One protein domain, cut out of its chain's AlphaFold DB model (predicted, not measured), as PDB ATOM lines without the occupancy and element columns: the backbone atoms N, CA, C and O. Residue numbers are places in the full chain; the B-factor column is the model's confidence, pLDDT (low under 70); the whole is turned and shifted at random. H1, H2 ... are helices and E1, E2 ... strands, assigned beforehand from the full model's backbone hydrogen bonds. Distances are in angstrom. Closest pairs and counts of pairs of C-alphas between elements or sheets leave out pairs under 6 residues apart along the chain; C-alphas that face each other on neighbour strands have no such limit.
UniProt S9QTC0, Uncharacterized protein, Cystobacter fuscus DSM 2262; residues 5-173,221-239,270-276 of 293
ATOM      1  N   LYS A   5       6.749  44.740  90.193       82.62
ATOM      2  CA  LYS A   5       6.538  46.070  89.615       82.62
ATOM      3  C   LYS A   5       6.180  45.924  88.144       82.62
ATOM      4  O   LYS A   5       6.923  45.295  87.387       82.62
ATOM      5  N   THR A   6       5.053  46.498  87.748       84.25
ATOM      6  CA  THR A   6       4.619  46.543  86.349       84.25
ATOM      7  C   THR A   6       5.342  47.671  85.628       84.25
ATOM      8  O   THR A   6       5.388  48.797  86.121       84.25
ATOM      9  N   HIS A   7       5.885  47.380  84.451       79.62
ATOM     10  CA  HIS A   7       6.502  48.371  83.580       79.62
ATOM     11  C   HIS A   7       5.688  48.510  82.299       79.62
ATOM     12  O   HIS A   7       5.332  47.512  81.672       79.62
ATOM     13  N   GLN A   8       5.402  49.752  81.915       79.56
ATOM     14  CA  GLN A   8       4.625  50.083  80.725       79.56
ATOM     15  C   GLN A   8       5.450  50.955  79.778       79.56
ATOM     16  O   GLN A   8       6.231  51.794  80.226       79.56
ATOM     17  N   SER A   9       5.270  50.749  78.475       74.38
ATOM     18  CA  SER A   9       5.780  51.609  77.404       74.38
ATOM     19  C   SER A   9       4.629  51.894  76.447       74.38
ATOM     20  O   SER A   9       3.929  50.963  76.055       74.38
ATOM     21  N   ALA A  10       4.382  53.167  76.131       80.00
ATOM     22  CA  ALA A  10       3.250  53.598  75.299       80.00
ATOM     23  C   ALA A  10       1.884  53.006  75.731       80.00
ATOM     24  O   ALA A  10       1.059  52.637  74.903       80.00
ATOM     25  N   GLY A  11       1.655  52.866  77.044       70.62
ATOM     26  CA  GLY A  11       0.413  52.300  77.594       70.62
ATOM     27  C   GLY A  11       0.309  50.770  77.542       70.62
ATOM     28  O   GLY A  11      -0.644  50.209  78.077       70.62
ATOM     29  N   VAL A  12       1.296  50.075  76.973       74.00
ATOM     30  CA  VAL A  12       1.346  48.608  76.924       74.00
ATOM     31  C   VAL A  12       2.270  48.092  78.021       74.00
ATOM     32  O   VAL A  12       3.414  48.533  78.146       74.00
ATOM     33  N   THR A  13       1.789  47.144  78.830       78.06
ATOM     34  CA  THR A  13       2.639  46.439  79.800       78.06
ATOM     35  C   THR A  13       3.712  45.656  79.057       78.06
ATOM     36  O   THR A  13       3.405  44.698  78.355       78.06
ATOM     37  N   THR A  14       4.971  46.048  79.235       77.88
ATOM     38  CA  THR A  14       6.107  45.394  78.578       77.88
ATOM     39  C   THR A  14       6.618  44.222  79.402       77.88
ATOM     40  O   THR A  14       6.921  43.168  78.852       77.88
ATOM     41  N   HIS A  15       6.701  44.377  80.730       87.75
ATOM     42  CA  HIS A  15       7.183  43.327  81.627       87.75
ATOM     43  C   HIS A  15       6.860  43.575  83.109       87.75
ATOM     44  O   HIS A  15       6.490  44.673  83.529       87.75
ATOM     45  N   PHE A  16       7.082  42.535  83.914       91.50
ATOM     46  CA  PHE A  16       6.972  42.520  85.369       91.50
ATOM     47  C   PHE A  16       8.360  42.317  85.981       91.50
ATOM     48  O   PHE A  16       8.999  41.289  85.763       91.50
ATOM     49  N   SER A  17       8.852  43.283  86.755       88.19
ATOM     50  CA  SER A  17      10.118  43.140  87.479       88.19
ATOM     51  C   SER A  17       9.861  42.628  88.888       88.19
ATOM     52  O   SER A  17       9.088  43.234  89.627       88.19
ATOM     53  N   ILE A  18      10.577  41.581  89.300       88.38
ATOM     54  CA  ILE A  18      10.592  41.158  90.708       88.38
ATOM     55  C   ILE A  18      11.183  42.287  91.559       88.38
ATOM     56  O   ILE A  18      12.229  42.856  91.191       88.38
ATOM     57  N   ASP A  19      10.521  42.636  92.671       85.12
ATOM     58  CA  ASP A  19      11.045  43.656  93.578       85.12
ATOM     59  C   ASP A  19      12.454  43.264  94.033       85.12
ATOM     60  O   ASP A  19      12.719  42.127  94.410       85.12
ATOM     61  N   SER A  20      13.377  44.225  93.982       82.50
ATOM     62  CA  SER A  20      14.750  44.085  94.465       82.50
ATOM     63  C   SER A  20      14.890  43.474  95.857       82.50
ATOM     64  O   SER A  20      15.852  42.736  96.064       82.50
ATOM     65  N   ALA A  21      13.977  43.774  96.781       82.81
ATOM     66  CA  ALA A  21      14.017  43.253  98.143       82.81
ATOM     67  C   ALA A  21      13.626  41.765  98.221       82.81
ATOM     68  O   ALA A  21      14.032  41.076  99.151       82.81
ATOM     69  N   GLU A  22      12.902  41.261  97.220       84.69
ATOM     70  CA  GLU A  22      12.280  39.930  97.221       84.69
ATOM     71  C   GLU A  22      12.840  38.993  96.135       84.69
ATOM     72  O   GLU A  22      12.308  37.913  95.894       84.69
ATOM     73  N   ARG A  23      13.933  39.378  95.462       89.38
ATOM     74  CA  ARG A  23      14.551  38.560  94.395       89.38
ATOM     75  C   ARG A  23      15.118  37.238  94.893       89.38
ATOM     76  O   ARG A  23      15.300  36.317  94.098       89.38
ATOM     77  N   VAL A  24      15.469  37.189  96.175       93.88
ATOM     78  CA  VAL A  24      16.042  36.009  96.809       93.88
ATOM     79  C   VAL A  24      14.936  35.273  97.544       93.88
ATOM     80  O   VAL A  24      14.376  35.783  98.511       93.88
ATOM     81  N   ALA A  25      14.662  34.063  97.078       94.81
ATOM     82  CA  ALA A  25      13.853  33.081  97.768       94.81
ATOM     83  C   ALA A  25      14.752  32.127  98.566       94.81
ATOM     84  O   ALA A  25      15.984  32.154  98.472       94.81
ATOM     85  N   TRP A  26      14.119  31.266  99.345       95.69
ATOM     86  CA  TRP A  26      14.747  30.137 100.007       95.69
ATOM     87  C   TRP A  26      14.370  28.872  99.252       95.69
ATOM     88  O   TRP A  26      13.201  28.674  98.917       95.69
ATOM     89  N   CYS A  27      15.359  28.025  99.004       95.75
ATOM     90  CA  CYS A  27      15.217  26.762  98.304       95.75
ATOM     91  C   CYS A  27      15.594  25.593  99.220       95.75
ATOM     92  O   CYS A  27      16.532  25.692 100.015       95.75
ATOM     93  N   ASN A  28      14.903  24.469  99.052       94.62
ATOM     94  CA  ASN A  28      15.263  23.181  99.636       94.62
ATOM     95  C   ASN A  28      15.211  22.088  98.568       94.62
ATOM     96  O   ASN A  28      14.331  22.108  97.706       94.62
ATOM     97  N   ILE A  29      16.143  21.137  98.633       90.94
ATOM     98  CA  ILE A  29      16.160  19.968  97.752       90.94
ATOM     99  C   ILE A  29      15.563  18.799  98.521       90.94
ATOM    100  O   ILE A  29      16.128  18.323  99.502       90.94
ATOM    101  N   GLU A  30      14.429  18.313  98.047       87.50
ATOM    102  CA  GLU A  30      13.756  17.158  98.614       87.50
ATOM    103  C   GLU A  30      14.227  15.895  97.904       87.50
ATOM    104  O   GLU A  30      13.895  15.634  96.742       87.50
ATOM    105  N   THR A  31      15.042  15.114  98.611       80.81
ATOM    106  CA  THR A  31      15.692  13.918  98.068       80.81
ATOM    107  C   THR A  31      14.748  12.732  97.931       80.81
ATOM    108  O   THR A  31      14.972  11.882  97.073       80.81
ATOM    109  N   GLU A  32      13.672  12.701  98.716       79.00
ATOM    110  CA  GLU A  32      12.636  11.671  98.630       79.00
ATOM    111  C   GLU A  32      11.628  11.923  97.502       79.00
ATOM    112  O   GLU A  32      10.834  11.036  97.202       79.00
ATOM    113  N   GLY A  33      11.652  13.098  96.864       71.44
ATOM    114  CA  GLY A  33      10.659  13.513  95.871       71.44
ATOM    115  C   GLY A  33       9.323  13.957  96.487       71.44
ATOM    116  O   GLY A  33       8.994  13.638  97.627       71.44
ATOM    117  N   LEU A  34       8.523  14.690  95.705       67.31
ATOM    118  CA  LEU A  34       7.232  15.253  96.128       67.31
ATOM    119  C   LEU A  34       6.038  14.598  95.432       67.31
ATOM    120  O   LEU A  34       6.106  14.240  94.254       67.31
ATOM    121  N   GLY A  35       4.909  14.501  96.141       78.00
ATOM    122  CA  GLY A  35       3.626  14.051  95.588       78.00
ATOM    123  C   GLY A  35       3.724  12.691  94.888       78.00
ATOM    124  O   GLY A  35       4.163  11.709  95.482       78.00
ATOM    125  N   LEU A  36       3.363  12.644  93.600       66.00
ATOM    126  CA  LEU A  36       3.438  11.439  92.752       66.00
ATOM    127  C   LEU A  36       4.873  10.929  92.498       66.00
ATOM    128  O   LEU A  36       5.067   9.888  91.859       66.00
ATOM    129  N   TYR A  37       5.886  11.668  92.950       68.81
ATOM    130  CA  TYR A  37       7.295  11.309  92.829       68.81
ATOM    131  C   TYR A  37       7.926  10.871  94.152       68.81
ATOM    132  O   TYR A  37       9.100  10.503  94.146       68.81
ATOM    133  N   LYS A  38       7.172  10.858  95.260       75.75
ATOM    134  CA  LYS A  38       7.683  10.406  96.556       75.75
ATOM    135  C   LYS A  38       8.208   8.963  96.472       75.75
ATOM    136  O   LYS A  38       7.546   8.088  95.918       75.75
ATOM    137  N   GLY A  39       9.402   8.723  97.010       73.31
ATOM    138  CA  GLY A  39      10.109   7.440  97.004       73.31
ATOM    139  C   GLY A  39      10.908   7.141  95.729       73.31
ATOM    140  O   GLY A  39      11.611   6.129  95.676       73.31
ATOM    141  N   LYS A  40      10.854   7.997  94.698       70.56
ATOM    142  CA  LYS A  40      11.618   7.787  93.461       70.56
ATOM    143  C   LYS A  40      13.057   8.261  93.655       70.56
ATOM    144  O   LYS A  40      13.341   9.449  93.555       70.56
ATOM    145  N   LYS A  41      13.972   7.307  93.866       64.38
ATOM    146  CA  LYS A  41      15.382   7.503  94.280       64.38
ATOM    147  C   LYS A  41      16.254   8.429  93.410       64.38
ATOM    148  O   LYS A  41      17.363   8.740  93.819       64.38
ATOM    149  N   ASN A  42      15.764   8.892  92.259       67.75
ATOM    150  CA  ASN A  42      16.508   9.714  91.298       67.75
ATOM    151  C   ASN A  42      15.742  10.974  90.853       67.75
ATOM    152  O   ASN A  42      16.121  11.617  89.877       67.75
ATOM    153  N   ILE A  43      14.629  11.303  91.515       73.69
ATOM    154  CA  ILE A  43      13.859  12.514  91.226       73.69
ATOM    155  C   ILE A  43      13.892  13.380  92.468       73.69
ATOM    156  O   ILE A  43      13.207  13.117  93.452       73.69
ATOM    157  N   HIS A  44      14.685  14.436  92.391       81.12
ATOM    158  CA  HIS A  44      14.712  15.456  93.418       81.12
ATOM    159  C   HIS A  44      13.683  16.524  93.081       81.12
ATOM    160  O   HIS A  44      13.594  16.977  91.937       81.12
ATOM    161  N   ALA A  45      12.897  16.913  94.076       84.75
ATOM    162  CA  ALA A  45      12.034  18.072  93.956       84.75
ATOM    163  C   ALA A  45      12.727  19.278  94.589       84.75
ATOM    164  O   ALA A  45      13.484  19.133  95.547       84.75
ATOM    165  N   ILE A  46      12.480  20.465  94.044       88.62
ATOM    166  CA  ILE A  46      12.932  21.705  94.664       88.62
ATOM    167  C   ILE A  46      11.707  22.438  95.184       88.62
ATOM    168  O   ILE A  46      10.810  22.782  94.412       88.62
ATOM    169  N   SER A  47      11.702  22.684  96.488       90.94
ATOM    170  CA  SER A  47      10.714  23.524  97.156       90.94
ATOM    171  C   SER A  47      11.253  24.938  97.289       90.94
ATOM    172  O   SER A  47      12.438  25.135  97.560       90.94
ATOM    173  N   ILE A  48      10.383  25.926  97.072       91.81
ATOM    174  CA  ILE A  48      10.738  27.347  97.041       91.81
ATOM    175  C   ILE A  48       9.771  28.119  97.931       91.81
ATOM    176  O   ILE A  48       8.558  27.942  97.843       91.81
ATOM    177  N   SER A  49      10.310  28.993  98.778       92.00
ATOM    178  CA  SER A  49       9.551  29.775  99.749       92.00
ATOM    179  C   SER A  49      10.137  31.171  99.894       92.00
ATOM    180  O   SER A  49      11.335  31.391  99.735       92.00
ATOM    181  N   THR A  50       9.287  32.136 100.231       90.25
ATOM    182  CA  THR A  50       9.733  33.464 100.670       90.25
ATOM    183  C   THR A  50      10.172  33.458 102.136       90.25
ATOM    184  O   THR A  50      10.872  34.370 102.570       90.25
ATOM    185  N   GLN A  51       9.785  32.434 102.900       91.44
ATOM    186  CA  GLN A  51      10.152  32.271 104.302       91.44
ATOM    187  C   GLN A  51      11.371  31.363 104.435       91.44
ATOM    188  O   GLN A  51      11.488  30.347 103.750       91.44
ATOM    189  N   ARG A  52      12.275  31.737 105.341       93.12
ATOM    190  CA  ARG A  52      13.439  30.924 105.693       93.12
ATOM    191  C   ARG A  52      13.007  29.755 106.577       93.12
ATOM    192  O   ARG A  52      12.211  29.945 107.489       93.12
ATOM    193  N   ALA A  53      13.623  28.600 106.358       94.00
ATOM    194  CA  ALA A  53      13.582  27.458 107.261       94.00
ATOM    195  C   ALA A  53      14.990  26.859 107.425       94.00
ATOM    196  O   ALA A  53      15.917  27.202 106.679       94.00
ATOM    197  N   ASP A  54      15.162  25.992 108.421       92.81
ATOM    198  CA  ASP A  54      16.428  25.302 108.659       92.81
ATOM    199  C   ASP A  54      16.780  24.383 107.489       92.81
ATOM    200  O   ASP A  54      15.909  23.752 106.897       92.81
ATOM    201  N   HIS A  55      18.069  24.328 107.145       90.12
ATOM    202  CA  HIS A  55      18.625  23.601 105.990       90.12
ATOM    203  C   HIS A  55      18.257  24.150 104.600       90.12
ATOM    204  O   HIS A  55      18.736  23.626 103.595       90.12
ATOM    205  N   TRP A  56      17.482  25.236 104.519       96.00
ATOM    206  CA  TRP A  56      17.212  25.912 103.250       96.00
ATOM    207  C   TRP A  56      18.363  26.853 102.884       96.00
ATOM    208  O   TRP A  56      18.999  27.463 103.748       96.00
ATOM    209  N   PHE A  57      18.605  27.024 101.586       95.88
ATOM    210  CA  PHE A  57      19.643  27.910 101.058       95.88
ATOM    211  C   PHE A  57      19.040  29.029 100.200       95.88
ATOM    212  O   PHE A  57      17.987  28.839  99.589       95.88
ATOM    213  N   PRO A  58      19.677  30.209 100.132       97.12
ATOM    214  CA  PRO A  58      19.169  31.306  99.323       97.12
ATOM    215  C   PRO A  58      19.373  31.035  97.828       97.12
ATOM    216  O   PRO A  58      20.438  30.595  97.387       97.12
ATOM    217  N   CYS A  59      18.364  31.361  97.030       97.31
ATOM    218  CA  CYS A  59      18.357  31.209  95.579       97.31
ATOM    219  C   CYS A  59      17.651  32.404  94.929       97.31
ATOM    220  O   CYS A  59      16.772  33.019  95.528       97.31
ATOM    221  N   PHE A  60      18.016  32.747  93.697       97.31
ATOM    222  CA  PHE A  60      17.189  33.633  92.885       97.31
ATOM    223  C   PHE A  60      16.048  32.835  92.260       97.31
ATOM    224  O   PHE A  60      16.267  31.730  91.760       97.31
ATOM    225  N   TRP A  61      14.846  33.406  92.260       94.88
ATOM    226  CA  TRP A  61      13.657  32.773  91.697       94.88
ATOM    227  C   TRP A  61      12.977  33.682  90.678       94.88
ATOM    228  O   TRP A  61      12.773  34.870  90.938       94.88
ATOM    229  N   LEU A  62      12.593  33.109  89.536       95.31
ATOM    230  CA  LEU A  62      11.811  33.789  88.509       95.31
ATOM    231  C   LEU A  62      10.489  33.042  88.254       95.31
ATOM    232  O   LEU A  62      10.506  31.944  87.691       95.31
ATOM    233  N   PRO A  63       9.339  33.606  88.668       92.94
ATOM    234  CA  PRO A  63       8.035  33.025  88.382       92.94
ATOM    235  C   PRO A  63       7.649  33.200  86.907       92.94
ATOM    236  O   PRO A  63       8.321  33.887  86.137       92.94
ATOM    237  N   TRP A  64       6.508  32.616  86.548       91.12
ATOM    238  CA  TRP A  64       5.853  32.804  85.258       91.12
ATOM    239  C   TRP A  64       4.401  33.249  85.451       91.12
ATOM    240  O   TRP A  64       3.854  33.202  86.555       91.12
ATOM    241  N   GLY A  65       3.766  33.658  84.358       89.69
ATOM    242  CA  GLY A  65       2.336  33.926  84.297       89.69
ATOM    243  C   GLY A  65       1.872  33.976  82.846       89.69
ATOM    244  O   GLY A  65       2.667  34.298  81.965       89.69
ATOM    245  N   GLY A  66       0.603  33.645  82.602       90.56
ATOM    246  CA  GLY A  66       0.038  33.626  81.251       90.56
ATOM    247  C   GLY A  66       0.140  34.991  80.571       90.56
ATOM    248  O   GLY A  66      -0.240  35.995  81.171       90.56
ATOM    249  N   ASP A  67       0.666  35.008  79.346       90.44
ATOM    250  CA  ASP A  67       0.858  36.203  78.508       90.44
ATOM    251  C   ASP A  67       1.706  37.319  79.129       90.44
ATOM    252  O   ASP A  67       1.551  38.495  78.798       90.44
ATOM    253  N   LYS A  68       2.629  36.964  80.025       92.75
ATOM    254  CA  LYS A  68       3.489  37.921  80.725       92.75
ATOM    255  C   LYS A  68       4.962  37.615  80.502       92.75
ATOM    256  O   LYS A  68       5.357  36.463  80.336       92.75
ATOM    257  N   THR A  69       5.770  38.666  80.590       94.00
ATOM    258  CA  THR A  69       7.229  38.571  80.674       94.00
ATOM    259  C   THR A  69       7.672  39.026  82.056       94.00
ATOM    260  O   THR A  69       7.493  40.189  82.414       94.00
ATOM    261  N   TYR A  70       8.236  38.117  82.847       95.06
ATOM    262  CA  TYR A  70       8.853  38.434  84.135       95.06
ATOM    263  C   TYR A  70      10.352  38.632  83.957       95.06
ATOM    264  O   TYR A  70      10.955  37.959  83.127       95.06
ATOM    265  N   LYS A  71      10.968  39.510  84.753       95.44
ATOM    266  CA  LYS A  71      12.424  39.688  84.760       95.44
ATOM    267  C   LYS A  71      13.025  39.788  86.153       95.44
ATOM    268  O   LYS A  71      12.416  40.346  87.073       95.44
ATOM    269  N   VAL A  72      14.268  39.330  86.280       95.44
ATOM    270  CA  VAL A  72      15.086  39.495  87.485       95.44
ATOM    271  C   VAL A  72      16.560  39.683  87.126       95.44
ATOM    272  O   VAL A  72      17.135  38.910  86.371       95.44
ATOM    273  N   THR A  73      17.191  40.713  87.691       94.88
ATOM    274  CA  THR A  73      18.655  40.872  87.644       94.88
ATOM    275  C   THR A  73      19.267  40.200  88.867       94.88
ATOM    276  O   THR A  73      18.871  40.528  89.996       94.88
ATOM    277  N   LEU A  74      20.234  39.305  88.649       95.75
ATOM    278  CA  LEU A  74      20.824  38.418  89.660       95.75
ATOM    279  C   LEU A  74      21.870  39.119  90.535       95.75
ATOM    280  O   LEU A  74      23.029  38.716  90.632       95.75
ATOM    281  N   VAL A  75      21.427  40.186  91.195       93.25
ATOM    282  CA  VAL A  75      22.200  40.971  92.156       93.25
ATOM    283  C   VAL A  75      21.534  40.851  93.514       93.25
ATOM    284  O   VAL A  75      20.365  41.213  93.682       93.25
ATOM    285  N   ASP A  76      22.283  40.360  94.497       93.75
ATOM    286  CA  ASP A  76      21.785  40.228  95.858       93.75
ATOM    287  C   ASP A  76      21.782  41.605  96.532       93.75
ATOM    288  O   ASP A  76      22.817  42.112  96.968       93.75
ATOM    289  N   LYS A  77      20.596  42.205  96.636       91.19
ATOM    290  CA  LYS A  77      20.374  43.504  97.286       91.19
ATOM    291  C   LYS A  77      19.849  43.397  98.718       91.19
ATOM    292  O   LYS A  77      19.510  44.418  99.305       91.19
ATOM    293  N   ARG A  78      19.785  42.190  99.296       90.31
ATOM    294  CA  ARG A  78      19.348  42.030 100.689       90.31
ATOM    295  C   ARG A  78      20.261  42.840 101.619       90.31
ATOM    296  O   ARG A  78      21.480  42.756 101.438       90.31
ATOM    297  N   PRO A  79      19.716  43.561 102.612       87.31
ATOM    298  CA  PRO A  79      20.529  44.289 103.586       87.31
ATOM    299  C   PRO A  79      21.377  43.330 104.431       87.31
ATOM    300  O   PRO A  79      22.535  43.612 104.717       87.31
ATOM    301  N   PHE A  80      20.833  42.148 104.743       87.81
ATOM    302  CA  PHE A  80      21.509  41.102 105.506       87.81
ATOM    303  C   PHE A  80      21.685  39.844 104.652       87.81
ATOM    304  O   PHE A  80      20.718  39.296 104.118       87.81
ATOM    305  N   LYS A  81      22.925  39.357 104.530       90.94
ATOM    306  CA  LYS A  81      23.289  38.179 103.718       90.94
ATOM    307  C   LYS A  81      23.118  36.866 104.479       90.94
ATOM    308  O   LYS A  81      23.994  36.003 104.482       90.94
ATOM    309  N   VAL A  82      21.982  36.722 105.154       90.50
ATOM    310  CA  VAL A  82      21.646  35.506 105.899       90.50
ATOM    311  C   VAL A  82      21.638  34.309 104.938       90.50
ATOM    312  O   VAL A  82      21.082  34.398 103.839       90.50
ATOM    313  N   GLY A  83      22.274  33.205 105.339       91.50
ATOM    314  CA  GLY A  83      22.446  32.011 104.495       91.50
ATOM    315  C   GLY A  83      23.514  32.146 103.401       91.50
ATOM    316  O   GLY A  83      23.671  31.235 102.596       91.50
ATOM    317  N   GLY A  84      24.251  33.262 103.369       94.69
ATOM    318  CA  GLY A  84      25.279  33.538 102.367       94.69
ATOM    319  C   GLY A  84      24.727  34.118 101.063       94.69
ATOM    320  O   GLY A  84      23.549  34.461 100.947       94.69
ATOM    321  N   GLU A  85      25.611  34.268 100.079       95.88
ATOM    322  CA  GLU A  85      25.265  34.730  98.730       95.88
ATOM    323  C   GLU A  85      24.444  33.660  97.976       95.88
ATOM    324  O   GLU A  85      24.827  32.486  98.005       95.88
ATOM    325  N   PRO A  86      23.364  34.026  97.257       97.00
ATOM    326  CA  PRO A  86      22.648  33.103  96.390       97.00
ATOM    327  C   PRO A  86      23.544  32.665  95.231       97.00
ATOM    328  O   PRO A  86      23.985  33.482  94.419       97.00
ATOM    329  N   LYS A  87      23.795  31.358  95.143       97.25
ATOM    330  CA  LYS A  87      24.617  30.750  94.081       97.25
ATOM    331  C   LYS A  87      23.800  30.011  93.030       97.25
ATOM    332  O   LYS A  87      24.366  29.517  92.060       97.25
ATOM    333  N   ILE A  88      22.490  29.923  93.233       97.75
ATOM    334  CA  ILE A  88      21.563  29.184  92.383       97.75
ATOM    335  C   ILE A  88      20.480  30.140  91.899       97.75
ATOM    336  O   ILE A  88      19.972  30.955  92.670       97.75
ATOM    337  N   PHE A  89      20.136  30.025  90.624       97.50
ATOM    338  CA  PHE A  89      18.966  30.636  90.014       97.50
ATOM    339  C   PHE A  89      18.042  29.533  89.515       97.50
ATOM    340  O   PHE A  89      18.509  28.582  88.890       97.50
ATOM    341  N   LEU A  90      16.744  29.688  89.744       95.44
ATOM    342  CA  LEU A  90      15.717  28.795  89.227       95.44
ATOM    343  C   LEU A  90      14.611  29.619  88.577       95.44
ATOM    344  O   LEU A  90      14.209  30.663  89.094       95.44
ATOM    345  N   THR A  91      14.080  29.111  87.473       94.50
ATOM    346  CA  THR A  91      12.788  29.551  86.957       94.50
ATOM    347  C   THR A  91      11.705  28.525  87.267       94.50
ATOM    348  O   THR A  91      11.989  27.342  87.471       94.50
ATOM    349  N   ALA A  92      10.448  28.965  87.253       91.38
ATOM    350  CA  ALA A  92       9.329  28.053  87.084       91.38
ATOM    351  C   ALA A  92       9.503  27.170  85.841       91.38
ATOM    352  O   ALA A  92      10.195  27.558  84.891       91.38
ATOM    353  N   ALA A  93       8.867  25.994  85.876       87.06
ATOM    354  CA  ALA A  93       8.879  25.040  84.775       87.06
ATOM    355  C   ALA A  93       8.495  25.735  83.465       87.06
ATOM    356  O   ALA A  93       7.565  26.544  83.426       87.06
ATOM    357  N   VAL A  94       9.243  25.431  82.411       82.75
ATOM    358  CA  VAL A  94       9.059  26.046  81.101       82.75
ATOM    359  C   VAL A  94       8.216  25.107  80.245       82.75
ATOM    360  O   VAL A  94       8.652  24.015  79.888       82.75
ATOM    361  N   ASP A  95       6.982  25.529  79.972       82.19
ATOM    362  CA  ASP A  95       6.007  24.814  79.144       82.19
ATOM    363  C   ASP A  95       5.531  25.734  78.021       82.19
ATOM    364  O   ASP A  95       4.621  26.549  78.185       82.19
ATOM    365  N   GLY A  96       6.253  25.698  76.906       80.75
ATOM    366  CA  GLY A  96       6.076  26.647  75.809       80.75
ATOM    367  C   GLY A  96       6.445  28.095  76.123       80.75
ATOM    368  O   GLY A  96       6.119  28.993  75.350       80.75
ATOM    369  N   CYS A  97       7.113  28.327  77.251       90.56
ATOM    370  CA  CYS A  97       7.716  29.609  77.586       90.56
ATOM    371  C   CYS A  97       9.029  29.814  76.814       90.56
ATOM    372  O   CYS A  97       9.495  28.935  76.094       90.56
ATOM    373  N   SER A  98       9.648  30.982  76.959       90.12
ATOM    374  CA  SER A  98      11.027  31.233  76.526       90.12
ATOM    375  C   SER A  98      11.792  31.961  77.620       90.12
ATOM    376  O   SER A  98      11.220  32.793  78.334       90.12
ATOM    377  N   VAL A  99      13.072  31.617  77.778       92.56
ATOM    378  CA  VAL A  99      13.931  32.207  78.805       92.56
ATOM    379  C   VAL A  99      15.108  32.898  78.145       92.56
ATOM    380  O   VAL A  99      15.852  32.304  77.370       92.56
ATOM    381  N   PHE A 100      15.286  34.168  78.480       91.50
ATOM    382  CA  PHE A 100      16.311  35.015  77.882       91.50
ATOM    383  C   PHE A 100      17.297  35.442  78.953       91.50
ATOM    384  O   PHE A 100      16.898  35.716  80.086       91.50
ATOM    385  N   VAL A 101      18.577  35.491  78.597       92.38
ATOM    386  CA  VAL A 101      19.651  35.919  79.492       92.38
ATOM    387  C   VAL A 101      20.501  36.952  78.768       92.38
ATOM    388  O   VAL A 101      21.013  36.711  77.675       92.38
ATOM    389  N   GLU A 102      20.679  38.104  79.397       89.88
ATOM    390  CA  GLU A 102      21.547  39.173  78.906       89.88
ATOM    391  C   GLU A 102      22.299  39.836  80.061       89.88
ATOM    392  O   GLU A 102      22.006  39.606  81.237       89.88
ATOM    393  N   GLY A 103      23.255  40.692  79.723       89.38
ATOM    394  CA  GLY A 103      24.134  41.336  80.690       89.38
ATOM    395  C   GLY A 103      25.402  40.516  80.962       89.38
ATOM    396  O   GLY A 103      25.624  39.512  80.303       89.38
ATOM    397  N   THR A 104      26.253  40.923  81.906       90.94
ATOM    398  CA  THR A 104      27.534  40.254  82.195       90.94
ATOM    399  C   THR A 104      27.369  38.981  83.009       90.94
ATOM    400  O   THR A 104      26.391  38.817  83.734       90.94
ATOM    401  N   GLU A 105      28.369  38.096  82.948       92.94
ATOM    402  CA  GLU A 105      28.473  36.905  83.805       92.94
ATOM    403  C   GLU A 105      28.337  37.222  85.293       92.94
ATOM    404  O   GLU A 105      27.834  36.398  86.050       92.94
ATOM    405  N   GLU A 106      28.753  38.402  85.736       93.88
ATOM    406  CA  GLU A 106      28.688  38.805  87.135       93.88
ATOM    407  C   GLU A 106      27.293  39.291  87.565       93.88
ATOM    408  O   GLU A 106      26.877  39.030  88.701       93.88
ATOM    409  N   GLU A 107      26.559  39.963  86.672       93.81
ATOM    410  CA  GLU A 107      25.267  40.608  86.954       93.81
ATOM    411  C   GLU A 107      24.221  40.398  85.831       93.81
ATOM    412  O   GLU A 107      23.672  41.376  85.310       93.81
ATOM    413  N   PRO A 108      23.884  39.150  85.452       94.81
ATOM    414  CA  PRO A 108      22.954  38.902  84.358       94.81
ATOM    415  C   PRO A 108      21.523  39.294  84.736       94.81
ATOM    416  O   PRO A 108      21.106  39.223  85.902       94.81
ATOM    417  N   THR A 109      20.739  39.653  83.724       94.50
ATOM    418  CA  THR A 109      19.285  39.777  83.802       94.50
ATOM    419  C   THR A 109      18.636  38.622  83.056       94.50
ATOM    420  O   THR A 109      18.968  38.347  81.907       94.50
ATOM    421  N   VAL A 110      17.716  37.944  83.740       95.31
ATOM    422  CA  VAL A 110      16.986  36.790  83.217       95.31
ATOM    423  C   VAL A 110      15.529  37.164  83.017       95.31
ATOM    424  O   VAL A 110      14.924  37.782  83.899       95.31
ATOM    425  N   TYR A 111      14.965  36.749  81.890       95.12
ATOM    426  CA  TYR A 111      13.569  36.949  81.526       95.12
ATOM    427  C   TYR A 111      12.867  35.614  81.360       95.12
ATOM    428  O   TYR A 111      13.430  34.700  80.773       95.12
ATOM    429  N   HIS A 112      11.625  35.527  81.818       95.00
ATOM    430  CA  HIS A 112      10.725  34.412  81.560       95.00
ATOM    431  C   HIS A 112       9.507  34.970  80.838       95.00
ATOM    432  O   HIS A 112       8.671  35.635  81.455       95.00
ATOM    433  N   ALA A 113       9.427  34.719  79.535       93.38
ATOM    434  CA  ALA A 113       8.311  35.135  78.703       93.38
ATOM    435  C   ALA A 113       7.348  33.973  78.465       93.38
ATOM    436  O   ALA A 113       7.761  32.827  78.289       93.38
ATOM    437  N   ASN A 114       6.060  34.291  78.440       92.19
ATOM    438  CA  ASN A 114       4.990  33.371  78.099       92.19
ATOM    439  C   ASN A 114       3.999  34.074  77.155       92.19
ATOM    440  O   ASN A 114       3.730  35.269  77.305       92.19
ATOM    441  N   ALA A 115       3.455  33.325  76.196       89.69
ATOM    442  CA  ALA A 115       2.433  33.775  75.247       89.69
ATOM    443  C   ALA A 115       1.294  32.742  75.090       89.69
ATOM    444  O   ALA A 115       0.747  32.549  74.008       89.69
ATOM    445  N   MET A 116       0.972  32.004  76.155       85.31
ATOM    446  CA  MET A 116       0.031  30.879  76.125       85.31
ATOM    447  C   MET A 116      -1.411  31.278  75.771       85.31
ATOM    448  O   MET A 116      -2.127  30.462  75.189       85.31
ATOM    449  N   GLY A 117      -1.851  32.486  76.122       83.38
ATOM    450  CA  GLY A 117      -3.186  33.000  75.807       83.38
ATOM    451  C   GLY A 117      -3.272  33.673  74.436       83.38
ATOM    452  O   GLY A 117      -4.372  33.917  73.945       83.38
ATOM    453  N   GLN A 118      -2.136  33.907  73.778       83.31
ATOM    454  CA  GLN A 118      -2.090  34.461  72.431       83.31
ATOM    455  C   GLN A 118      -2.199  33.323  71.416       83.31
ATOM    456  O   GLN A 118      -1.318  32.468  71.299       83.31
ATOM    457  N   ASN A 119      -3.326  33.293  70.712       80.88
ATOM    458  CA  ASN A 119      -3.507  32.466  69.531       80.88
ATOM    459  C   ASN A 119      -3.609  33.401  68.333       80.88
ATOM    460  O   ASN A 119      -4.468  34.288  68.359       80.88
ATOM    461  N   PRO A 120      -2.789  33.212  67.293       79.69
ATOM    462  CA  PRO A 120      -2.976  33.962  66.068       79.69
ATOM    463  C   PRO A 120      -4.377  33.671  65.512       79.69
ATOM    464  O   PRO A 120      -4.852  32.530  65.498       79.69
ATOM    465  N   SER A 121      -5.083  34.729  65.112       81.62
ATOM    466  CA  SER A 121      -6.435  34.623  64.567       81.62
ATOM    467  C   SER A 121      -6.439  33.770  63.300       81.62
ATOM    468  O   SER A 121      -5.586  33.953  62.435       81.62
ATOM    469  N   GLY A 122      -7.424  32.880  63.172       80.00
ATOM    470  CA  GLY A 122      -7.584  32.031  61.986       80.00
ATOM    471  C   GLY A 122      -6.794  30.723  62.015       80.00
ATOM    472  O   GLY A 122      -6.850  29.983  61.037       80.00
ATOM    473  N   PHE A 123      -6.108  30.408  63.120       79.19
ATOM    474  CA  PHE A 123      -5.434  29.123  63.276       79.19
ATOM    475  C   PHE A 123      -6.316  28.080  63.968       79.19
ATOM    476  O   PHE A 123      -6.887  28.334  65.030       79.19
ATOM    477  N   ASP A 124      -6.373  26.873  63.401       79.31
ATOM    478  CA  ASP A 124      -6.953  25.706  64.069       79.31
ATOM    479  C   ASP A 124      -5.880  25.005  64.915       79.31
ATOM    480  O   ASP A 124      -4.928  24.406  64.410       79.31
ATOM    481  N   LEU A 125      -6.053  25.052  66.239       73.75
ATOM    482  CA  LEU A 125      -5.140  24.458  67.220       73.75
ATOM    483  C   LEU A 125      -4.968  22.940  67.077       73.75
ATOM    484  O   LEU A 125      -4.025  22.383  67.641       73.75
ATOM    485  N   ASN A 126      -5.857  22.241  66.375       71.62
ATOM    486  CA  ASN A 126      -5.717  20.803  66.172       71.62
ATOM    487  C   ASN A 126      -4.816  20.467  64.989       71.62
ATOM    488  O   ASN A 126      -4.091  19.474  65.047       71.62
ATOM    489  N   THR A 127      -4.818  21.303  63.955       75.56
ATOM    490  CA  THR A 127      -4.103  21.046  62.700       75.56
ATOM    491  C   THR A 127      -2.823  21.871  62.575       75.56
ATOM    492  O   THR A 127      -1.882  21.448  61.910       75.56
ATOM    493  N   GLN A 128      -2.730  23.009  63.270       82.50
ATOM    494  CA  GLN A 128      -1.661  23.998  63.093       82.50
ATOM    495  C   GLN A 128      -0.875  24.299  64.377       82.50
ATOM    496  O   GLN A 128      -0.345  25.397  64.558       82.50
ATOM    497  N   ARG A 129      -0.733  23.308  65.268       80.62
ATOM    498  CA  ARG A 129       0.047  23.441  66.518       80.62
ATOM    499  C   ARG A 129       1.451  23.992  66.286       80.62
ATOM    500  O   ARG A 129       1.903  24.819  67.068       80.62
ATOM    501  N   TYR A 130       2.105  23.552  65.213       80.69
ATOM    502  CA  TYR A 130       3.427  24.032  64.809       80.69
ATOM    503  C   TYR A 130       3.446  25.554  64.634       80.69
ATOM    504  O   TYR A 130       4.171  26.259  65.332       80.69
ATOM    505  N   ALA A 131       2.601  26.061  63.734       83.19
ATOM    506  CA  ALA A 131       2.581  27.471  63.371       83.19
ATOM    507  C   ALA A 131       2.208  28.361  64.563       83.19
ATOM    508  O   ALA A 131       2.853  29.379  64.788       83.19
ATOM    509  N   VAL A 132       1.252  27.927  65.390       84.25
ATOM    510  CA  VAL A 132       0.867  28.642  66.619       84.25
ATOM    511  C   VAL A 132       2.033  28.734  67.606       84.25
ATOM    512  O   VAL A 132       2.224  29.762  68.249       84.25
ATOM    513  N   ARG A 133       2.840  27.678  67.745       83.44
ATOM    514  CA  ARG A 133       4.004  27.694  68.643       83.44
ATOM    515  C   ARG A 133       5.140  28.569  68.106       83.44
ATOM    516  O   ARG A 133       5.774  29.257  68.903       83.44
ATOM    517  N   VAL A 134       5.359  28.588  66.790       83.38
ATOM    518  CA  VAL A 134       6.313  29.506  66.140       83.38
ATOM    519  C   VAL A 134       5.890  30.960  66.341       83.38
ATOM    520  O   VAL A 134       6.696  31.757  66.817       83.38
ATOM    521  N   ASP A 135       4.624  31.286  66.072       86.69
ATOM    522  CA  ASP A 135       4.063  32.629  66.258       86.69
ATOM    523  C   ASP A 135       4.216  33.116  67.708       86.69
ATOM    524  O   ASP A 135       4.743  34.197  67.968       86.69
ATOM    525  N   ARG A 136       3.892  32.258  68.684       88.06
ATOM    526  CA  ARG A 136       4.122  32.549  70.107       88.06
ATOM    527  C   ARG A 136       5.594  32.787  70.433       88.06
ATOM    528  O   ARG A 136       5.891  33.671  71.236       88.06
ATOM    529  N   SER A 137       6.508  32.008  69.848       85.19
ATOM    530  CA  SER A 137       7.954  32.196  70.033       85.19
ATOM    531  C   SER A 137       8.399  33.566  69.525       85.19
ATOM    532  O   SER A 137       9.078  34.305  70.244       85.19
ATOM    533  N   MET A 138       7.935  33.951  68.333       86.25
ATOM    534  CA  MET A 138       8.194  35.270  67.755       86.25
ATOM    535  C   MET A 138       7.637  36.389  68.637       86.25
ATOM    536  O   MET A 138       8.372  37.304  68.991       86.25
ATOM    537  N   LEU A 139       6.394  36.271  69.107       89.19
ATOM    538  CA  LEU A 139       5.794  37.272  69.988       89.19
ATOM    539  C   LEU A 139       6.562  37.438  71.310       89.19
ATOM    540  O   LEU A 139       6.730  38.554  71.805       89.19
ATOM    541  N   MET A 140       7.029  36.341  71.914       89.56
ATOM    542  CA  MET A 140       7.853  36.403  73.126       89.56
ATOM    543  C   MET A 140       9.182  37.122  72.871       89.56
ATOM    544  O   MET A 140       9.627  37.897  73.721       89.56
ATOM    545  N   ARG A 141       9.786  36.903  71.700       86.69
ATOM    546  CA  ARG A 141      11.004  37.588  71.263       86.69
ATOM    547  C   ARG A 141      10.764  39.076  71.006       86.69
ATOM    548  O   ARG A 141      11.526  39.894  71.510       86.69
ATOM    549  N   ASP A 142       9.687  39.440  70.320       87.94
ATOM    550  CA  ASP A 142       9.333  40.841  70.057       87.94
ATOM    551  C   ASP A 142       9.074  41.608  71.357       87.94
ATOM    552  O   ASP A 142       9.564  42.723  71.546       87.94
ATOM    553  N   ARG A 143       8.374  40.980  72.313       87.88
ATOM    554  CA  ARG A 143       8.172  41.545  73.655       87.88
ATOM    555  C   ARG A 143       9.488  41.834  74.358       87.88
ATOM    556  O   ARG A 143       9.577  42.844  75.045       87.88
ATOM    557  N   LEU A 144      10.485  40.964  74.212       86.31
ATOM    558  CA  LEU A 144      11.802  41.192  74.790       86.31
ATOM    559  C   LEU A 144      12.535  42.341  74.101       86.31
ATOM    560  O   LEU A 144      13.086  43.184  74.798       86.31
ATOM    561  N   LEU A 145      12.520  42.401  72.768       86.38
ATOM    562  CA  LEU A 145      13.158  43.486  72.013       86.38
ATOM    563  C   LEU A 145      12.547  44.858  72.340       86.38
ATOM    564  O   LEU A 145      13.223  45.878  72.242       86.38
ATOM    565  N   ALA A 146      11.284  44.889  72.774       87.81
ATOM    566  CA  ALA A 146      10.624  46.093  73.269       87.81
ATOM    567  C   ALA A 146      11.024  46.488  74.709       87.81
ATOM    568  O   ALA A 146      10.666  47.577  75.169       87.81
ATOM    569  N   ILE A 147      11.726  45.627  75.456       85.69
ATOM    570  CA  ILE A 147      12.232  45.948  76.794       85.69
ATOM    571  C   ILE A 147      13.556  46.709  76.640       85.69
ATOM    572  O   ILE A 147      14.471  46.204  75.999       85.69
ATOM    573  N   PRO A 148      13.702  47.900  77.255       85.56
ATOM    574  CA  PRO A 148      14.977  48.607  77.249       85.56
ATOM    575  C   PRO A 148      16.088  47.755  77.858       85.56
ATOM    576  O   PRO A 148      15.855  47.093  78.878       85.56
ATOM    577  N   GLU A 149      17.290  47.852  77.289       83.56
ATOM    578  CA  GLU A 149      18.462  47.134  77.785       83.56
ATOM    579  C   GLU A 149      18.652  47.330  79.304       83.56
ATOM    580  O   GLU A 149      18.359  48.404  79.860       83.56
ATOM    581  N   PRO A 150      19.147  46.311  80.026       82.50
ATOM    582  CA  PRO A 150      19.369  46.431  81.452       82.50
ATOM    583  C   PRO A 150      20.425  47.493  81.713       82.50
ATOM    584  O   PRO A 150      21.505  47.472  81.145       82.50
ATOM    585  N   LYS A 151      20.176  48.368  82.687       82.56
ATOM    586  CA  LYS A 151      21.150  49.397  83.096       82.56
ATOM    587  C   LYS A 151      22.446  48.836  83.708       82.56
ATOM    588  O   LYS A 151      23.341  49.608  84.026       82.56
ATOM    589  N   ARG A 152      22.508  47.534  84.001       78.56
ATOM    590  CA  ARG A 152      23.631  46.869  84.680       78.56
ATOM    591  C   ARG A 152      24.096  45.676  83.870       78.56
ATOM    592  O   ARG A 152      23.274  44.996  83.263       78.56
ATOM    593  N   GLY A 153      25.401  45.425  83.907       67.19
ATOM    594  CA  GLY A 153      26.007  44.324  83.171       67.19
ATOM    595  C   GLY A 153      25.966  44.501  81.651       67.19
ATOM    596  O   GLY A 153      26.132  43.527  80.938       67.19
ATOM    597  N   THR A 154      25.742  45.699  81.109       63.38
ATOM    598  CA  THR A 154      25.776  45.924  79.654       63.38
ATOM    599  C   THR A 154      27.138  45.515  79.084       63.38
ATOM    600  O   THR A 154      28.165  45.956  79.597       63.38
ATOM    601  N   GLY A 155      27.165  44.675  78.044       62.41
ATOM    602  CA  GLY A 155      28.408  44.315  77.342       62.41
ATOM    603  C   GLY A 155      28.539  42.854  76.908       62.41
ATOM    604  O   GLY A 155      29.352  42.562  76.037       62.41
ATOM    605  N   SER A 156      27.730  41.935  77.444       60.72
ATOM    606  CA  SER A 156      27.591  40.590  76.852       60.72
ATOM    607  C   SER A 156      26.319  40.579  76.026       60.72
ATOM    608  O   SER A 156      25.251  40.866  76.564       60.72
ATOM    609  N   GLY A 157      26.430  40.302  74.727       64.31
ATOM    610  CA  GLY A 157      25.276  40.274  73.831       64.31
ATOM    611  C   GLY A 157      24.140  39.385  74.352       64.31
ATOM    612  O   GLY A 157      24.372  38.405  75.064       64.31
ATOM    613  N   LEU A 158      22.912  39.738  73.978       71.88
ATOM    614  CA  LEU A 158      21.706  38.980  74.296       71.88
ATOM    615  C   LEU A 158      21.829  37.525  73.815       71.88
ATOM    616  O   LEU A 158      22.205  37.253  72.669       71.88
ATOM    617  N   ARG A 159      21.482  36.577  74.689       75.44
ATOM    618  CA  ARG A 159      21.382  35.153  74.366       75.44
ATOM    619  C   ARG A 159      20.047  34.600  74.828       75.44
ATOM    620  O   ARG A 159      19.445  35.062  75.797       75.44
ATOM    621  N   VAL A 160      19.594  33.583  74.113       72.44
ATOM    622  CA  VAL A 160      18.240  33.065  74.245       72.44
ATOM    623  C   VAL A 160      18.292  31.554  74.393       72.44
ATOM    624  O   VAL A 160      19.021  30.905  73.650       72.44
ATOM    625  N   ALA A 161      17.538  31.026  75.355       72.44
ATOM    626  CA  ALA A 161      17.059  29.653  75.330       72.44
ATOM    627  C   ALA A 161      15.578  29.709  74.926       72.44
ATOM    628  O   ALA A 161      14.699  30.040  75.736       72.44
ATOM    629  N   GLU A 162      15.307  29.455  73.650       72.69
ATOM    630  CA  GLU A 162      13.948  29.426  73.113       72.69
ATOM    631  C   GLU A 162      13.277  28.103  73.486       72.69
ATOM    632  O   GLU A 162      13.939  27.109  73.793       72.69
ATOM    633  N   GLY A 163      11.944  28.064  73.443       67.81
ATOM    634  CA  GLY A 163      11.198  26.834  73.725       67.81
ATOM    635  C   GLY A 163      11.688  25.633  72.902       67.81
ATOM    636  O   GLY A 163      11.749  24.523  73.421       67.81
ATOM    637  N   GLY A 164      12.122  25.862  71.656       68.88
ATOM    638  CA  GLY A 164      12.695  24.825  70.793       68.88
ATOM    639  C   GLY A 164      14.014  24.224  71.287       68.88
ATOM    640  O   GLY A 164      14.297  23.067  70.980       68.88
ATOM    641  N   ASP A 165      14.799  24.953  72.083       72.69
ATOM    642  CA  ASP A 165      16.105  24.481  72.548       72.69
ATOM    643  C   ASP A 165      15.969  23.391  73.610       72.69
ATOM    644  O   ASP A 165      16.764  22.456  73.642       72.69
ATOM    645  N   TYR A 166      14.965  23.472  74.482       70.69
ATOM    646  CA  TYR A 166      14.800  22.546  75.610       70.69
ATOM    647  C   TYR A 166      13.499  21.743  75.586       70.69
ATOM    648  O   TYR A 166      13.339  20.829  76.394       70.69
ATOM    649  N   MET A 167      12.605  22.033  74.643       70.12
ATOM    650  CA  MET A 167      11.453  21.206  74.299       70.12
ATOM    651  C   MET A 167      11.497  20.972  72.790       70.12
ATOM    652  O   MET A 167      10.857  21.666  72.003       70.12
ATOM    653  N   ILE A 168      12.309  20.010  72.361       66.12
ATOM    654  CA  ILE A 168      12.474  19.705  70.933       66.12
ATOM    655  C   ILE A 168      11.134  19.318  70.274       66.12
ATOM    656  O   ILE A 168      10.903  19.627  69.109       66.12
ATOM    657  N   ASP A 169      10.226  18.734  71.063       65.12
ATOM    658  CA  ASP A 169       8.859  18.378  70.690       65.12
ATOM    659  C   ASP A 169       7.882  19.580  70.682       65.12
ATOM    660  O   ASP A 169       6.746  19.507  70.191       65.12
ATOM    661  N   PHE A 170       8.301  20.704  71.274       68.38
ATOM    662  CA  PHE A 170       7.524  21.934  71.293       68.38
ATOM    663  C   PHE A 170       7.511  22.554  69.911       68.38
ATOM    664  O   PHE A 170       6.439  22.818  69.384       68.38
ATOM    665  N   LEU A 171       8.652  22.753  69.262       63.44
ATOM    666  CA  LEU A 171       8.586  23.284  67.908       63.44
ATOM    667  C   LEU A 171       8.219  22.201  66.908       63.44
ATOM    668  O   LEU A 171       7.347  22.470  66.109       63.44
ATOM    669  N   GLN A 172       8.770  20.990  66.946       67.19
ATOM    670  CA  GLN A 172       8.513  19.967  65.918       67.19
ATOM    671  C   GLN A 172       8.182  18.622  66.553       67.19
ATOM    672  O   GLN A 172       8.344  18.473  67.746       67.19
ATOM    673  N   ALA A 173       7.711  17.626  65.800       70.44
ATOM    674  CA  ALA A 173       7.797  16.257  66.314       70.44
ATOM    675  C   ALA A 173       9.277  15.915  66.573       70.44
ATOM    676  O   ALA A 173      10.157  16.458  65.898       70.44
ATOM    677  N   GLY A 221      11.054  21.577  80.157       77.31
ATOM    678  CA  GLY A 221      12.348  21.775  80.782       77.31
ATOM    679  C   GLY A 221      12.257  22.568  82.081       77.31
ATOM    680  O   GLY A 221      11.189  23.007  82.518       77.31
ATOM    681  N   THR A 222      13.423  22.808  82.657       86.50
ATOM    682  CA  THR A 222      13.653  23.905  83.600       86.50
ATOM    683  C   THR A 222      14.906  24.624  83.139       86.50
ATOM    684  O   THR A 222      15.890  23.973  82.788       86.50
ATOM    685  N   VAL A 223      14.888  25.954  83.158       91.94
ATOM    686  CA  VAL A 223      16.111  26.749  83.034       91.94
ATOM    687  C   VAL A 223      16.623  27.076  84.434       91.94
ATOM    688  O   VAL A 223      15.863  27.395  85.349       91.94
ATOM    689  N   PHE A 224      17.924  26.961  84.635       95.38
ATOM    690  CA  PHE A 224      18.545  27.274  85.911       95.38
ATOM    691  C   PHE A 224      19.923  27.881  85.699       95.38
ATOM    692  O   PHE A 224      20.530  27.755  84.637       95.38
ATOM    693  N   GLY A 225      20.403  28.579  86.719       96.38
ATOM    694  CA  GLY A 225      21.701  29.234  86.715       96.38
ATOM    695  C   GLY A 225      22.531  28.785  87.903       96.38
ATOM    696  O   GLY A 225      22.006  28.572  88.998       96.38
ATOM    697  N   VAL A 226      23.837  28.668  87.693       97.00
ATOM    698  CA  VAL A 226      24.815  28.352  88.736       97.00
ATOM    699  C   VAL A 226      25.877  29.441  88.757       97.00
ATOM    700  O   VAL A 226      26.430  29.787  87.713       97.00
ATOM    701  N   LYS A 227      26.175  29.970  89.945       97.62
ATOM    702  CA  LYS A 227      27.225  30.966  90.161       97.62
ATOM    703  C   LYS A 227      28.489  30.300  90.694       97.62
ATOM    704  O   LYS A 227      28.492  29.755  91.801       97.62
ATOM    705  N   LYS A 228      29.590  30.399  89.949       96.62
ATOM    706  CA  LYS A 228      30.929  29.952  90.363       96.62
ATOM    707  C   LYS A 228      31.926  31.078  90.128       96.62
ATOM    708  O   LYS A 228      31.898  31.712  89.085       96.62
ATOM    709  N   ASN A 229      32.801  31.351  91.098       95.81
ATOM    710  CA  ASN A 229      33.798  32.430  91.004       95.81
ATOM    711  C   ASN A 229      33.180  33.782  90.601       95.81
ATOM    712  O   ASN A 229      33.701  34.488  89.745       95.81
ATOM    713  N   LYS A 230      32.030  34.110  91.206       95.19
ATOM    714  CA  LYS A 230      31.208  35.301  90.923       95.19
ATOM    715  C   LYS A 230      30.597  35.375  89.514       95.19
ATOM    716  O   LYS A 230      29.912  36.350  89.240       95.19
ATOM    717  N   ARG A 231      30.760  34.346  88.683       94.88
ATOM    718  CA  ARG A 231      30.254  34.274  87.310       94.88
ATOM    719  C   ARG A 231      29.110  33.281  87.198       94.88
ATOM    720  O   ARG A 231      29.187  32.170  87.726       94.88
ATOM    721  N   TRP A 232      28.045  33.693  86.534       95.75
ATOM    722  CA  TRP A 232      26.885  32.871  86.250       95.75
ATOM    723  C   TRP A 232      27.106  32.034  84.990       95.75
ATOM    724  O   TRP A 232      27.744  32.443  84.026       95.75
ATOM    725  N   SER A 233      26.553  30.832  84.996       94.81
ATOM    726  CA  SER A 233      26.343  30.009  83.811       94.81
ATOM    727  C   SER A 233      24.910  29.516  83.841       94.81
ATOM    728  O   SER A 233      24.421  29.159  84.916       94.81
ATOM    729  N   PHE A 234      24.246  29.508  82.689       93.81
ATOM    730  CA  PHE A 234      22.866  29.045  82.591       93.81
ATOM    731  C   PHE A 234      22.764  27.783  81.768       93.81
ATOM    732  O   PHE A 234      23.479  27.577  80.782       93.81
ATOM    733  N   TYR A 235      21.835  26.956  82.217       93.25
ATOM    734  CA  TYR A 235      21.582  25.636  81.704       93.25
ATOM    735  C   TYR A 235      20.088  25.463  81.506       93.25
ATOM    736  O   TYR A 235      19.284  26.026  82.253       93.25
ATOM    737  N   TYR A 236      19.721  24.640  80.539       89.19
ATOM    738  CA  TYR A 236      18.386  24.079  80.477       89.19
ATOM    739  C   TYR A 236      18.454  22.571  80.671       89.19
ATOM    740  O   TYR A 236      19.406  21.907  80.260       89.19
ATOM    741  N   GLN A 237      17.427  22.033  81.316       87.75
ATOM    742  CA  GLN A 237      17.203  20.604  81.419       87.75
ATOM    743  C   GLN A 237      16.222  20.179  80.326       87.75
ATOM    744  O   GLN A 237      15.093  20.660  80.311       87.75
ATOM    745  N   ARG A 238      16.619  19.249  79.461       83.81
ATOM    746  CA  ARG A 238      15.697  18.483  78.612       83.81
ATOM    747  C   ARG A 238      15.305  17.224  79.355       83.81
ATOM    748  O   ARG A 238      16.170  16.559  79.925       83.81
ATOM    749  N   ARG A 239      14.021  16.886  79.354       83.50
ATOM    750  CA  ARG A 239      13.529  15.655  79.973       83.50
ATOM    751  C   ARG A 239      12.805  14.824  78.937       83.50
ATOM    752  O   ARG A 239      11.972  15.346  78.207       83.50
ATOM    753  N   GLU A 270      18.905  15.510  80.050       83.00
ATOM    754  CA  GLU A 270      20.100  16.154  79.513       83.00
ATOM    755  C   GLU A 270      20.165  17.571  80.078       83.00
ATOM    756  O   GLU A 270      19.153  18.269  80.135       83.00
ATOM    757  N   VAL A 271      21.346  17.996  80.517       87.19
ATOM    758  CA  VAL A 271      21.585  19.366  80.966       87.19
ATOM    759  C   VAL A 271      22.538  20.006  79.975       87.19
ATOM    760  O   VAL A 271      23.662  19.542  79.808       87.19
ATOM    761  N   VAL A 272      22.096  21.077  79.327       86.38
ATOM    762  CA  VAL A 272      22.891  21.774  78.313       86.38
ATOM    763  C   VAL A 272      23.172  23.181  78.792       86.38
ATOM    764  O   VAL A 272      22.252  23.903  79.179       86.38
ATOM    765  N   LYS A 273      24.447  23.574  78.775       89.81
ATOM    766  CA  LYS A 273      24.850  24.956  79.035       89.81
ATOM    767  C   LYS A 273      24.582  25.781  77.780       89.81
ATOM    768  O   LYS A 273      25.090  25.446  76.721       89.81
ATOM    769  N   PHE A 274      23.836  26.873  77.904       88.44
ATOM    770  CA  PHE A 274      23.562  27.769  76.769       88.44
ATOM    771  C   PHE A 274      24.158  29.171  76.950       88.44
ATOM    772  O   PHE A 274      24.142  29.983  76.026       88.44
ATOM    773  N   TRP A 275      24.697  29.474  78.135       89.12
ATOM    774  CA  TRP A 275      25.246  30.790  78.453       89.12
ATOM    775  C   TRP A 275      26.381  30.712  79.485       89.12
ATOM    776  O   TRP A 275      26.287  29.901  80.415       89.12
ATOM    777  N   PRO A 276      27.442  31.543  79.387       83.56
ATOM    778  CA  PRO A 276      27.677  32.646  78.426       83.56
ATOM    779  C   PRO A 276      28.157  32.188  77.044       83.56
ATOM    780  O   PRO A 276      27.909  32.835  76.027       83.56
TER     781      PRO A 276
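Overview. This is residues 5 to 173, 221 to 239 and 270 to 276 of the 293 residues of an uncharacterized protein of Cystobacter fuscus DSM 2262 (UniProt S9QTC0). Two strongly twisted sheets are partly face to face in a sandwich, their strands crossed at 42 degrees. H1 packs slantwise on the six-stranded sheet, the short H3 packs on its residues 130 to 134, and the short H2, just before H3 in the chain, only grazes both sheets; the E3 and E4 hairpin ends in a loop, residues 31 to 44, far from the middle. The 195 printed residues hold 13 named strands and three named helices, in the order E1 to E9, H1, E10, H2, H3, E11 to E13, in class mixed. Both sheets are mixed; the whole is compact, with a radius of gyration of the C-alphas of 17.3 A and spans of 53 by 44 by 27 A.

Along the chain. E1 is residues 5 to 9, from C-alpha 5 at (6.538, 46.070, 89.615). E2 is residues 12 to 18, E3 24 to 30, E4 45 to 49, E5 57 to 62, E6 69 to 73, E7 88 to 91, E8 98 to 102 and E9 109 to 113. H1, residues 129 to 145, measures 24.6 A from first to last C-alpha. E10 is residues 159 to 161, H2 163 to 166 and H3 168 to 171. E11, residues 221 to 228, measures 22.4 A; E12, residues 231 to 239, 26.1 A. E13, residues 270 to 275, ends at C-alpha 275 at (25.246, 30.790, 78.453).

Arrangement. The larger sheet runs E4, E3, E5, E7, E11, E12, E13. E5 and E7 are parallel, with N 60 and O 88 at 2.8 A; E11 and E12 form a hairpin, with N 224 and O 235 at 2.9 A. The other sheet runs E1, E2, E6, E9, E8, E10; E2 and E6 are parallel, with N 16 and O 69 at 2.8 A. E9, H1 and E10 make a split strand-helix-strand unit, E8 between its strands, with a right-handed crossover. H1 is over E9, at a height over the sheet of 11.1 A. H1 touches H3 with residues 130 to 134 alone, the closest C-alphas, of Tyr 130 and Leu 171, 6.1 A apart. H2 only grazes both sheets; H2 and H3 touch only at the corner, C-alphas 164 and 171 being closest at 5.3 A. In H1 every O i to N i+4 pair is within hydrogen-bond range; H2 and H3 are too short for one.

Size, cuts and confidence. The C-alphas farthest apart, of Phe 80 and Thr 127, are 53.8 A apart. Residues 174 to 220 and 240 to 269 are not printed; C-alphas 173 and 221 are 16.1 A apart, 239 and 270 6.6 A. The links E3 to E4, E6 to E7, E9 to H1 and H1 to E10 are long. Mean pLDDT of the printed part is 85.4; 17 residues are under 70, among them 153 to 157 and 168 to 172.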